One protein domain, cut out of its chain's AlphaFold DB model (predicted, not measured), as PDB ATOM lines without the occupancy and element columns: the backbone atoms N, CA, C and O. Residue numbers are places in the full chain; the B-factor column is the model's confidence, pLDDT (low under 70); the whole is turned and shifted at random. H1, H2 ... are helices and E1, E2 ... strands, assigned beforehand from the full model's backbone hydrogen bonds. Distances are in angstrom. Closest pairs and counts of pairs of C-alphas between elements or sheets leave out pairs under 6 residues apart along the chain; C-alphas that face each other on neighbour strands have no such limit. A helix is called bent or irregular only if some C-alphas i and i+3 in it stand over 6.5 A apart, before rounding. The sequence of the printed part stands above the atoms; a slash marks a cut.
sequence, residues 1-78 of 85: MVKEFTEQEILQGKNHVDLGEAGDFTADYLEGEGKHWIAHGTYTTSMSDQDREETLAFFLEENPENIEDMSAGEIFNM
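What this domain is: This is residues 1 to 78 of the 85 residues of an uncharacterized protein of Thermoanaerobacterium aotearoense SCUT27 (UniProt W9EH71). A twisted sheet is built round three long, sharply bent strands side by side, E3, E4 and E5, with the short strands E1 and E2 at different places along the free side of E3. The small helix H2 packs across one face of this sheet, H1 only grazes it, and the long link of residues 60 to 71 loops from E5 to H2. The printed part has 78 residues with two named helices and five named strands, in the order E1, H1, E2, E3, E4, E5, H2. The sheet is branched and antiparallel, and the class is mixed, helices and strands. The whole is compact, with a radius of gyration of the C-alphas of 12.6 A, yet elongated, spanning 40 by 25 by 18 A.

Where its parts are: E1 is residues 2 to 4, 6.8 A long, beginning at C-alpha 2 (176.608, 139.826, 195.610). H1 is residues 7 to 11, 6.1 A, and E2 residues 16 to 18, 7.0 A. E3, residues 24 to 33, is 24.0 A long and bends by 78 degrees at residue 28. E4, residues 36 to 45, is 24.7 A long and bends by 71 degrees at residue 41. E5, residues 48 to 59, is 26.9 A long and bends by 75 degrees at residue 51. H2, residues 72 to 78, is 10.0 A long and ends at C-alpha 78 (189.362, 130.955, 201.712).

How they stand to each other: E1, beside residues 29 to 31, and E2, beside residues 24 to 26, lie on one side of E3, and E4 lies on the other side. N 3 and O 30 are 2.9 A apart, within hydrogen-bond range, as are N 17 and O 25, 2.9 A. E2, E3, E4 and E5 form a meander, each strand the antiparallel neighbour of the one before; in its hairpins E3 and E4 have N 31 and O 38 at 2.9 A, and E4 and E5 have N 39 and O 56 at 2.8 A. E1 and E2 are apart. H2 is on the sheet at a height of 7.4 A, only just over E4, with 3 of its C-alphas falling on that strand. It runs across the strands, at 82 degrees to E4 on the local plane. The closest C-alphas of E3 and H2, those of Leu 30 and Ala 72, are 6.5 A apart. H1 is only just on the sheet, which it only grazes with residues 9 to 10. H1 and H2 are close but not clearly touching, their closest C-alphas, of Glu 9 and Gly 73, 6.2 A apart. In H1 and H2 every O i to N i+4 pair is within hydrogen-bond range.

The domain as a whole: The two C-alphas farthest apart, of Asp 49 and Glu 65, are 40.9 A apart. The printed part has no cut. The link from E5 to H2, 12 residues, is long; the other links are tight. The mean pLDDT of the printed part is 86.6, with residues 47 to 50 under 70.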
ATOM      1  N   MET A   1     177.721 143.347 198.770       88.94
ATOM      2  CA  MET A   1     178.010 142.961 197.367       88.94
ATOM      3  C   MET A   1     177.510 141.540 197.150       88.94
ATOM      4  O   MET A   1     177.610 140.756 198.081       88.94
ATOM      5  N   VAL A   2     176.974 141.212 195.970       93.00
ATOM      6  CA  VAL A   2     176.608 139.826 195.610       93.00
ATOM      7  C   VAL A   2     177.637 139.287 194.618       93.00
ATOM      8  O   VAL A   2     178.003 140.001 193.683       93.00
ATOM      9  N   LYS A   3     178.113 138.058 194.831       94.50
ATOM     10  CA  LYS A   3     179.012 137.338 193.922       94.50
ATOM     11  C   LYS A   3     178.434 135.965 193.591       94.50
ATOM     12  O   LYS A   3     178.093 135.195 194.485       94.50
ATOM     13  N   GLU A   4     178.348 135.678 192.300       96.44
ATOM     14  CA  GLU A   4     177.851 134.413 191.759       96.44
ATOM     15  C   GLU A   4     179.019 133.510 191.359       96.44
ATOM     16  O   GLU A   4     180.090 133.995 190.977       96.44
ATOM     17  N   PHE A   5     178.806 132.197 191.429       95.94
ATOM     18  CA  PHE A   5     179.761 131.226 190.910       95.94
ATOM     19  C   PHE A   5     179.610 131.101 189.397       95.94
ATOM     20  O   PHE A   5     178.510 130.987 188.858       95.94
ATOM     21  N   THR A   6     180.735 131.080 188.697       96.50
ATOM     22  CA  THR A   6     180.768 130.749 187.273       96.50
ATOM     23  C   THR A   6     180.512 129.256 187.056       96.50
ATOM     24  O   THR A   6     180.808 128.424 187.914       96.50
ATOM     25  N   GLU A   7     180.046 128.883 185.860       96.38
ATOM     26  CA  GLU A   7     179.876 127.468 185.488       96.38
ATOM     27  C   GLU A   7     181.164 126.657 185.696       96.38
ATOM     28  O   GLU A   7     181.121 125.518 186.155       96.38
ATOM     29  N   GLN A   8     182.326 127.249 185.401       96.12
ATOM     30  CA  GLN A   8     183.615 126.593 185.600       96.12
ATOM     31  C   GLN A   8     183.907 126.327 187.083       96.12
ATOM     32  O   GLN A   8     184.437 125.270 187.407       96.12
ATOM     33  N   GLU A   9     183.573 127.255 187.979       94.69
ATOM     34  CA  GLU A   9     183.757 127.075 189.423       94.69
ATOM     35  C   GLU A   9     182.850 125.982 189.978       94.69
ATOM     36  O   GLU A   9     183.320 125.148 190.749       94.69
ATOM     37  N   ILE A  10     181.593 125.941 189.531       94.06
ATOM     38  CA  ILE A  10     180.637 124.892 189.905       94.06
ATOM     39  C   ILE A  10     181.143 123.526 189.424       94.06
ATOM     40  O   ILE A  10     181.195 122.573 190.195       94.06
ATOM     41  N   LEU A  11     181.606 123.428 188.172       94.38
ATOM     42  CA  LEU A  11     182.188 122.191 187.630       94.38
ATOM     43  C   LEU A  11     183.463 121.751 188.368       94.38
ATOM     44  O   LEU A  11     183.782 120.564 188.385       94.38
ATOM     45  N   GLN A  12     184.199 122.697 188.954       92.88
ATOM     46  CA  GLN A  12     185.379 122.437 189.779       92.88
ATOM     47  C   GLN A  12     185.041 122.184 191.258       92.88
ATOM     48  O   GLN A  12     185.961 121.938 192.033       92.88
ATOM     49  N   GLY A  13     183.766 122.252 191.655       93.12
ATOM     50  CA  GLY A  13     183.326 122.078 193.042       93.12
ATOM     51  C   GLY A  13     183.691 123.239 193.970       93.12
ATOM     52  O   GLY A  13     183.650 123.084 195.182       93.12
ATOM     53  N   LYS A  14     184.041 124.417 193.435       93.62
ATOM     54  CA  LYS A  14     184.467 125.576 194.240       93.62
ATOM     55  C   LYS A  14     183.329 126.258 195.006       93.62
ATOM     56  O   LYS A  14     183.590 127.209 195.736       93.62
ATOM     57  N   ASN A  15     182.095 125.808 194.818       94.56
ATOM     58  CA  ASN A  15     180.916 126.250 195.550       94.56
ATOM     59  C   ASN A  15     180.478 125.244 196.624       94.56
ATOM     60  O   ASN A  15     179.378 125.363 197.148       94.56
ATOM     61  N   HIS A  16     181.299 124.242 196.925       92.94
ATOM     62  CA  HIS A  16     180.974 123.170 197.853       92.94
ATOM     63  C   HIS A  16     182.017 123.084 198.968       92.94
ATOM     64  O   HIS A  16     183.205 123.267 198.717       92.94
ATOM     65  N   VAL A  17     181.565 122.806 200.189       90.31
ATOM     66  CA  VAL A  17     182.424 122.587 201.352       90.31
ATOM     67  C   VAL A  17     181.904 121.420 202.190       90.31
ATOM     68  O   VAL A  17     180.700 121.309 202.435       90.31
ATOM     69  N   ASP A  18     182.838 120.591 202.647       88.12
ATOM     70  CA  ASP A  18     182.617 119.535 203.634       88.12
ATOM     71  C   ASP A  18     182.758 120.142 205.042       88.12
ATOM     72  O   ASP A  18     183.806 120.682 205.401       88.12
ATOM     73  N   LEU A  19     181.686 120.090 205.834       85.81
ATOM     74  CA  LEU A  19     181.634 120.575 207.218       85.81
ATOM     75  C   LEU A  19     181.838 119.431 208.236       85.81
ATOM     76  O   LEU A  19     181.530 119.576 209.424       85.81
ATOM     77  N   GLY A  20     182.331 118.273 207.794       85.25
ATOM     78  CA  GLY A  20     182.622 117.098 208.605       85.25
ATOM     79  C   GLY A  20     181.358 116.434 209.148       85.25
ATOM     80  O   GLY A  20     180.450 116.052 208.413       85.25
ATOM     81  N   GLU A  21     181.264 116.283 210.474       83.25
ATOM     82  CA  GLU A  21     180.092 115.659 211.115       83.25
ATOM     83  C   GLU A  21     178.803 116.479 210.949       83.25
ATOM     84  O   GLU A  21     177.704 115.942 211.110       83.25
ATOM     85  N   ALA A  22     178.925 117.766 210.609       82.06
ATOM     86  CA  ALA A  22     177.783 118.589 210.251       82.06
ATOM     87  C   ALA A  22     177.245 118.255 208.846       82.06
ATOM     88  O   ALA A  22     176.106 118.598 208.561       82.06
ATOM     89  N   GLY A  23     177.973 117.541 207.987       87.56
ATOM     90  CA  GLY A  23     177.564 117.270 206.608       87.56
ATOM     91  C   GLY A  23     178.131 118.294 205.636       87.56
ATOM     92  O   GLY A  23     179.202 118.837 205.869       87.56
ATOM     93  N   ASP A  24     177.413 118.572 204.559       90.25
ATOM     94  CA  ASP A  24     177.940 119.291 203.406       90.25
ATOM     95  C   ASP A  24     177.126 120.550 203.111       90.25
ATOM     96  O   ASP A  24     175.907 120.589 203.313       90.25
ATOM     97  N   PHE A  25     177.781 121.579 202.574       91.25
ATOM     98  CA  PHE A  25     177.107 122.785 202.105       91.25
ATOM     99  C   PHE A  25     177.501 123.106 200.666       91.25
ATOM    100  O   PHE A  25     178.680 123.173 200.329       91.25
ATOM    101  N   THR A  26     176.501 123.345 199.818       93.69
ATOM    102  CA  THR A  26     176.689 123.772 198.429       93.69
ATOM    103  C   THR A  26     176.059 125.144 198.238       93.69
ATOM    104  O   THR A  26     174.842 125.286 198.319       93.69
ATOM    105  N   ALA A  27     176.889 126.155 198.004       95.19
ATOM    106  CA  ALA A  27     176.489 127.538 197.805       95.19
ATOM    107  C   ALA A  27     176.011 127.796 196.365       95.19
ATOM    108  O   ALA A  27     176.648 127.383 195.395       95.19
ATOM    109  N   ASP A  28     174.925 128.551 196.232       95.25
ATOM    110  CA  ASP A  28     174.414 129.073 194.963       95.25
ATOM    111  C   ASP A  28     175.019 130.450 194.656       95.25
ATOM    112  O   ASP A  28     175.386 130.747 193.520       95.25
ATOM    113  N   TYR A  29     175.146 131.297 195.681       94.81
ATOM    114  CA  TYR A  29     175.795 132.607 195.599       94.81
ATOM    115  C   TYR A  29     176.261 133.082 196.977       94.81
ATOM    116  O   TYR A  29     175.881 132.536 198.017       94.81
ATOM    117  N   LEU A  30     177.078 134.133 196.974       94.69
ATOM    118  CA  LEU A  30     177.556 134.798 198.177       94.69
ATOM    119  C   LEU A  30     177.049 136.238 198.248       94.69
ATOM    120  O   LEU A  30     177.082 136.967 197.255       94.69
ATOM    121  N   GLU A  31     176.663 136.677 199.441       94.56
ATOM    122  CA  GLU A  31     176.403 138.078 199.763       94.56
ATOM    123  C   GLU A  31     177.337 138.529 200.887       94.56
ATOM    124  O   GLU A  31     177.424 137.895 201.933       94.56
ATOM    125  N   GLY A  32     178.050 139.634 200.697       90.31
ATOM    126  CA  GLY A  32     178.962 140.122 201.723       90.31
ATOM    127  C   GLY A  32     179.704 141.396 201.364       90.31
ATOM    128  O   GLY A  32     179.553 141.954 200.273       90.31
ATOM    129  N   GLU A  33     180.486 141.880 202.319       84.50
ATOM    130  CA  GLU A  33     181.367 143.035 202.169       84.50
ATOM    131  C   GLU A  33     182.551 142.927 203.140       84.50
ATOM    132  O   GLU A  33     182.392 142.581 204.317       84.50
ATOM    133  N   GLY A  34     183.760 143.229 202.653       85.38
ATOM    134  CA  GLY A  34     184.987 143.114 203.441       85.38
ATOM    135  C   GLY A  34     185.173 141.700 203.997       85.38
ATOM    136  O   GLY A  34     185.204 140.730 203.248       85.38
ATOM    137  N   LYS A  35     185.262 141.564 205.323       85.50
ATOM    138  CA  LYS A  35     185.473 140.266 205.988       85.50
ATOM    139  C   LYS A  35     184.197 139.456 206.233       85.50
ATOM    140  O   LYS A  35     184.302 138.327 206.703       85.50
ATOM    141  N   HIS A  36     183.017 140.023 205.992       88.12
ATOM    142  CA  HIS A  36     181.738 139.424 206.378       88.12
ATOM    143  C   HIS A  36     180.990 138.925 205.152       88.12
ATOM    144  O   HIS A  36     180.622 139.729 204.296       88.12
ATOM    145  N   TRP A  37     180.741 137.618 205.090       90.50
ATOM    146  CA  TRP A  37     180.075 136.984 203.959       90.50
ATOM    147  C   TRP A  37     179.036 135.966 204.417       90.50
ATOM    148  O   TRP A  37     179.133 135.364 205.486       90.50
ATOM    149  N   ILE A  38     178.014 135.794 203.593       91.94
ATOM    150  CA  ILE A  38     176.913 134.862 203.777       91.94
ATOM    151  C   ILE A  38     176.826 134.041 202.496       91.94
ATOM    152  O   ILE A  38     176.646 134.594 201.412       91.94
ATOM    153  N   ALA A  39     176.970 132.725 202.614       93.06
ATOM    154  CA  ALA A  39     176.663 131.800 201.538       93.06
ATOM    155  C   ALA A  39     175.182 131.433 201.593       93.06
ATOM    156  O   ALA A  39     174.676 131.021 202.637       93.06
ATOM    157  N   HIS A  40     174.500 131.562 200.465       94.31
ATOM    158  CA  HIS A  40     173.131 131.097 200.288       94.31
ATOM    159  C   HIS A  40     173.174 129.822 199.467       94.31
ATOM    160  O   HIS A  40     173.822 129.812 198.421       94.31
ATOM    161  N   GLY A  41     172.532 128.758 199.934       92.75
ATOM    162  CA  GLY A  41     172.590 127.491 199.226       92.75
ATOM    163  C   GLY A  41     171.883 126.356 199.937       92.75
ATOM    164  O   GLY A  41     170.967 126.556 200.734       92.75
ATOM    165  N   THR A  42     172.322 125.146 199.626       92.00
ATOM    166  CA  THR A  42     171.735 123.914 200.138       92.00
ATOM    167  C   THR A  42     172.663 123.266 201.153       92.00
ATOM    168  O   THR A  42     173.847 123.057 200.886       92.00
ATOM    169  N   TYR A  43     172.097 122.921 202.305       88.38
ATOM    170  CA  TYR A  43     172.746 122.146 203.349       88.38
ATOM    171  C   TYR A  43     172.210 120.712 203.350       88.38
ATOM    172  O   TYR A  43     170.993 120.492 203.398       88.38
ATOM    173  N   THR A  44     173.125 119.745 203.331       85.81
ATOM    174  CA  THR A  44     172.823 118.312 203.292       85.81
ATOM    175  C   THR A  44     173.476 117.641 204.495       85.81
ATOM    176  O   THR A  44     174.679 117.754 204.702       85.81
ATOM    177  N   THR A  45     172.692 116.924 205.307       81.69
ATOM    178  CA  THR A  45     173.217 116.217 206.491       81.69
ATOM    179  C   THR A  45     172.997 114.721 206.379       81.69
ATOM    180  O   THR A  45     171.946 114.267 205.934       81.69
ATOM    181  N   SER A  46     173.946 113.934 206.877       70.50
ATOM    182  CA  SER A  46     173.816 112.473 206.935       70.50
ATOM    183  C   SER A  46     172.755 111.986 207.936       70.50
ATOM    184  O   SER A  46     172.367 110.818 207.901       70.50
ATOM    185  N   MET A  47     172.264 112.860 208.826       67.62
ATOM    186  CA  MET A  47     171.251 112.524 209.836       67.62
ATOM    187  C   MET A  47     169.809 112.793 209.386       67.62
ATOM    188  O   MET A  47     168.873 112.354 210.058       67.62
ATOM    189  N   SER A  48     169.604 113.493 208.269       60.91
ATOM    190  CA  SER A  48     168.275 113.717 207.703       60.91
ATOM    191  C   SER A  48     168.303 113.607 206.185       60.91
ATOM    192  O   SER A  48     168.972 114.404 205.541       60.91
ATOM    193  N   ASP A  49     167.481 112.721 205.615       60.50
ATOM    194  CA  ASP A  49     167.272 112.563 204.159       60.50
ATOM    195  C   ASP A  49     166.571 113.779 203.495       60.50
ATOM    196  O   ASP A  49     165.849 113.640 202.508       60.50
ATOM    197  N   GLN A  50     166.689 114.974 204.075       67.50
ATOM    198  CA  GLN A  50     166.091 116.202 203.573       67.50
ATOM    199  C   GLN A  50     167.161 117.270 203.428       67.50
ATOM    200  O   GLN A  50     167.667 117.785 204.425       67.50
ATOM    201  N   ASP A  51     167.424 117.627 202.178       71.62
ATOM    202  CA  ASP A  51     168.119 118.854 201.824       71.62
ATOM    203  C   ASP A  51     167.300 120.057 202.297       71.62
ATOM    204  O   ASP A  51     166.064 120.074 202.194       71.62
ATOM    205  N   ARG A  52     167.981 121.063 202.845       76.38
ATOM    206  CA  ARG A  52     167.355 122.315 203.283       76.38
ATOM    207  C   ARG A  52     168.066 123.494 202.645       76.38
ATOM    208  O   ARG A  52     169.291 123.568 202.678       76.38
ATOM    209  N   GLU A  53     167.280 124.415 202.092       75.00
ATOM    210  CA  GLU A  53     167.781 125.746 201.759       75.00
ATOM    211  C   GLU A  53     168.152 126.449 203.063       75.00
ATOM    212  O   GLU A  53     167.306 126.659 203.935       75.00
ATOM    213  N   GLU A  54     169.427 126.779 203.200       81.75
ATOM    214  CA  GLU A  54     169.994 127.373 204.400       81.75
ATOM    215  C   GLU A  54     170.979 128.479 204.012       81.75
ATOM    216  O   GLU A  54     171.508 128.550 202.899       81.75
ATOM    217  N   THR A  55     171.231 129.367 204.966       85.94
ATOM    218  CA  THR A  55     172.244 130.414 204.832       85.94
ATOM    219  C   THR A  55     173.362 130.169 205.819       85.94
ATOM    220  O   THR A  55     173.102 130.020 207.015       85.94
ATOM    221  N   LEU A  56     174.602 130.201 205.347       83.56
ATOM    222  CA  LEU A  56     175.776 129.976 206.172       83.56
ATOM    223  C   LEU A  56     176.630 131.243 206.209       83.56
ATOM    224  O   LEU A  56     177.233 131.643 205.216       83.56
ATOM    225  N   ALA A  57     176.652 131.902 207.367       85.69
ATOM    226  CA  ALA A  57     177.475 133.085 207.591       85.69
ATOM    227  C   ALA A  57     178.907 132.678 207.955       85.69
ATOM    228  O   ALA A  57     179.112 131.859 208.852       85.69
ATOM    229  N   PHE A  58     179.892 133.287 207.300       82.81
ATOM    230  CA  PHE A  58     181.309 133.041 207.541       82.81
ATOM    231  C   PHE A  58     182.119 134.343 207.538       82.81
ATOM    232  O   PHE A  58     181.683 135.398 207.068       82.81
ATOM    233  N   PHE A  59     183.310 134.269 208.131       83.19
ATOM    234  CA  PHE A  59     184.196 135.408 208.339       83.19
ATOM    235  C   PHE A  59     185.582 135.068 207.802       83.19
ATOM    236  O   PHE A  59     186.133 134.029 208.152       83.19
ATOM    237  N   LEU A  60     186.156 135.958 206.995       80.38
ATOM    238  CA  LEU A  60     187.541 135.819 206.549       80.38
ATOM    239  C   LEU A  60     188.487 136.338 207.641       80.38
ATOM    240  O   LEU A  60     188.311 137.457 208.137       80.38
ATOM    241  N   GLU A  61     189.489 135.540 208.025       72.00
ATOM    242  CA  GLU A  61     190.463 135.927 209.059       72.00
ATOM    243  C   GLU A  61     191.250 137.178 208.646       72.00
ATOM    244  O   GLU A  61     191.347 138.165 209.392       72.00
ATOM    245  N   GLU A  62     191.717 137.199 207.400       72.69
ATOM    246  CA  GLU A  62     192.359 138.347 206.774       72.69
ATOM    247  C   GLU A  62     191.422 138.987 205.747       72.69
ATOM    248  O   GLU A  62     190.597 138.314 205.139       72.69
ATOM    249  N   ASN A  63     191.496 140.315 205.592       71.50
ATOM    250  CA  ASN A  63     190.770 140.991 204.516       71.50
ATOM    251  C   ASN A  63     191.728 141.034 203.327       71.50
ATOM    252  O   ASN A  63     192.662 141.843 203.386       71.50
ATOM    253  N   PRO A  64     191.571 140.183 202.300       74.50
ATOM    254  CA  PRO A  64     192.453 140.252 201.150       74.50
ATOM    255  C   PRO A  64     192.324 141.638 200.512       74.50
ATOM    256  O   PRO A  64     191.219 142.159 200.352       74.50
ATOM    257  N   GLU A  65     193.461 142.251 200.165       76.81
ATOM    258  CA  GLU A  65     193.503 143.633 199.656       76.81
ATOM    259  C   GLU A  65     192.641 143.831 198.396       76.81
ATOM    260  O   GLU A  65     192.164 144.936 198.160       76.81
ATOM    261  N   ASN A  66     192.377 142.755 197.643       81.94
ATOM    262  CA  ASN A  66     191.613 142.761 196.394       81.94
ATOM    263  C   ASN A  66     190.396 141.820 196.440       81.94
ATOM    264  O   ASN A  66     190.098 141.139 195.461       81.94
ATOM    265  N   ILE A  67     189.689 141.746 197.573       84.00
ATOM    266  CA  ILE A  67     188.521 140.855 197.705       84.00
ATOM    267  C   ILE A  67     187.437 141.102 196.644       84.00
ATOM    268  O   ILE A  67     186.721 140.191 196.231       84.00
ATOM    269  N   GLU A  68     187.323 142.342 196.171       81.06
ATOM    270  CA  GLU A  68     186.371 142.712 195.126       81.06
ATOM    271  C   GLU A  68     186.710 142.077 193.770       81.06
ATOM    272  O   GLU A  68     185.792 141.799 192.996       81.06
ATOM    273  N   ASP A  69     187.983 141.763 193.515       86.88
ATOM    274  CA  ASP A  69     188.453 141.119 192.281       86.88
ATOM    275  C   ASP A  69     188.407 139.587 192.353       86.88
ATOM    276  O   ASP A  69     188.468 138.916 191.323       86.88
ATOM    277  N   MET A  70     188.273 139.024 193.558       90.56
ATOM    278  CA  MET A  70     188.201 137.577 193.763       90.56
ATOM    279  C   MET A  70     186.879 136.994 193.264       90.56
ATOM    280  O   MET A  70     185.822 137.631 193.326       90.56
ATOM    281  N   SER A  71     186.908 135.752 192.804       92.94
ATOM    282  CA  SER A  71     185.702 135.016 192.436       92.94
ATOM    283  C   SER A  71     184.917 134.547 193.671       92.94
ATOM    284  O   SER A  71     185.438 134.519 194.790       92.94
ATOM    285  N   ALA A  72     183.646 134.162 193.488       93.06
ATOM    286  CA  ALA A  72     182.846 133.596 194.578       93.06
ATOM    287  C   ALA A  72     183.508 132.330 195.151       93.06
ATOM    288  O   ALA A  72     183.600 132.180 196.367       93.06
ATOM    289  N   GLY A  73     184.055 131.471 194.284       91.31
ATOM    290  CA  GLY A  73     184.806 130.284 194.680       91.31
ATOM    291  C   GLY A  73     186.048 130.591 195.501       91.31
ATOM    292  O   GLY A  73     186.308 129.911 196.489       91.31
ATOM    293  N   GLU A  74     186.816 131.612 195.134       91.69
ATOM    294  CA  GLU A  74     188.007 132.000 195.896       91.69
ATOM    295  C   GLU A  74     187.649 132.505 197.298       91.69
ATOM    296  O   GLU A  74     188.299 132.127 198.267       91.69
ATOM    297  N   ILE A  75     186.590 133.311 197.422       90.62
ATOM    298  CA  ILE A  75     186.121 133.827 198.718       90.62
ATOM    299  C   ILE A  75     185.570 132.699 199.591       90.62
ATOM    300  O   ILE A  75     185.884 132.632 200.777       90.62
ATOM    301  N   PHE A  76     184.756 131.815 199.007       90.44
ATOM    302  CA  PHE A  76     184.133 130.711 199.728       90.44
ATOM    303  C   PHE A  76     185.174 129.735 200.279       90.44
ATOM    304  O   PHE A  76     185.148 129.429 201.466       90.44
ATOM    305  N   ASN A  77     186.132 129.305 199.451       86.19
ATOM    306  CA  ASN A  77     187.164 128.362 199.886       86.19
ATOM    307  C   ASN A  77     188.141 128.995 200.878       86.19
ATOM    308  O   ASN A  77     188.519 128.342 201.836       86.19
ATOM    309  N   MET A  78     188.476 130.281 200.751       86.25
ATOM    310  CA  MET A  78     189.362 130.955 201.712       86.25
ATOM    311  C   MET A  78     188.814 130.954 203.145       86.25
ATOM    312  O   MET A  78     189.585 130.927 204.101       86.25
TER     313      MET A  78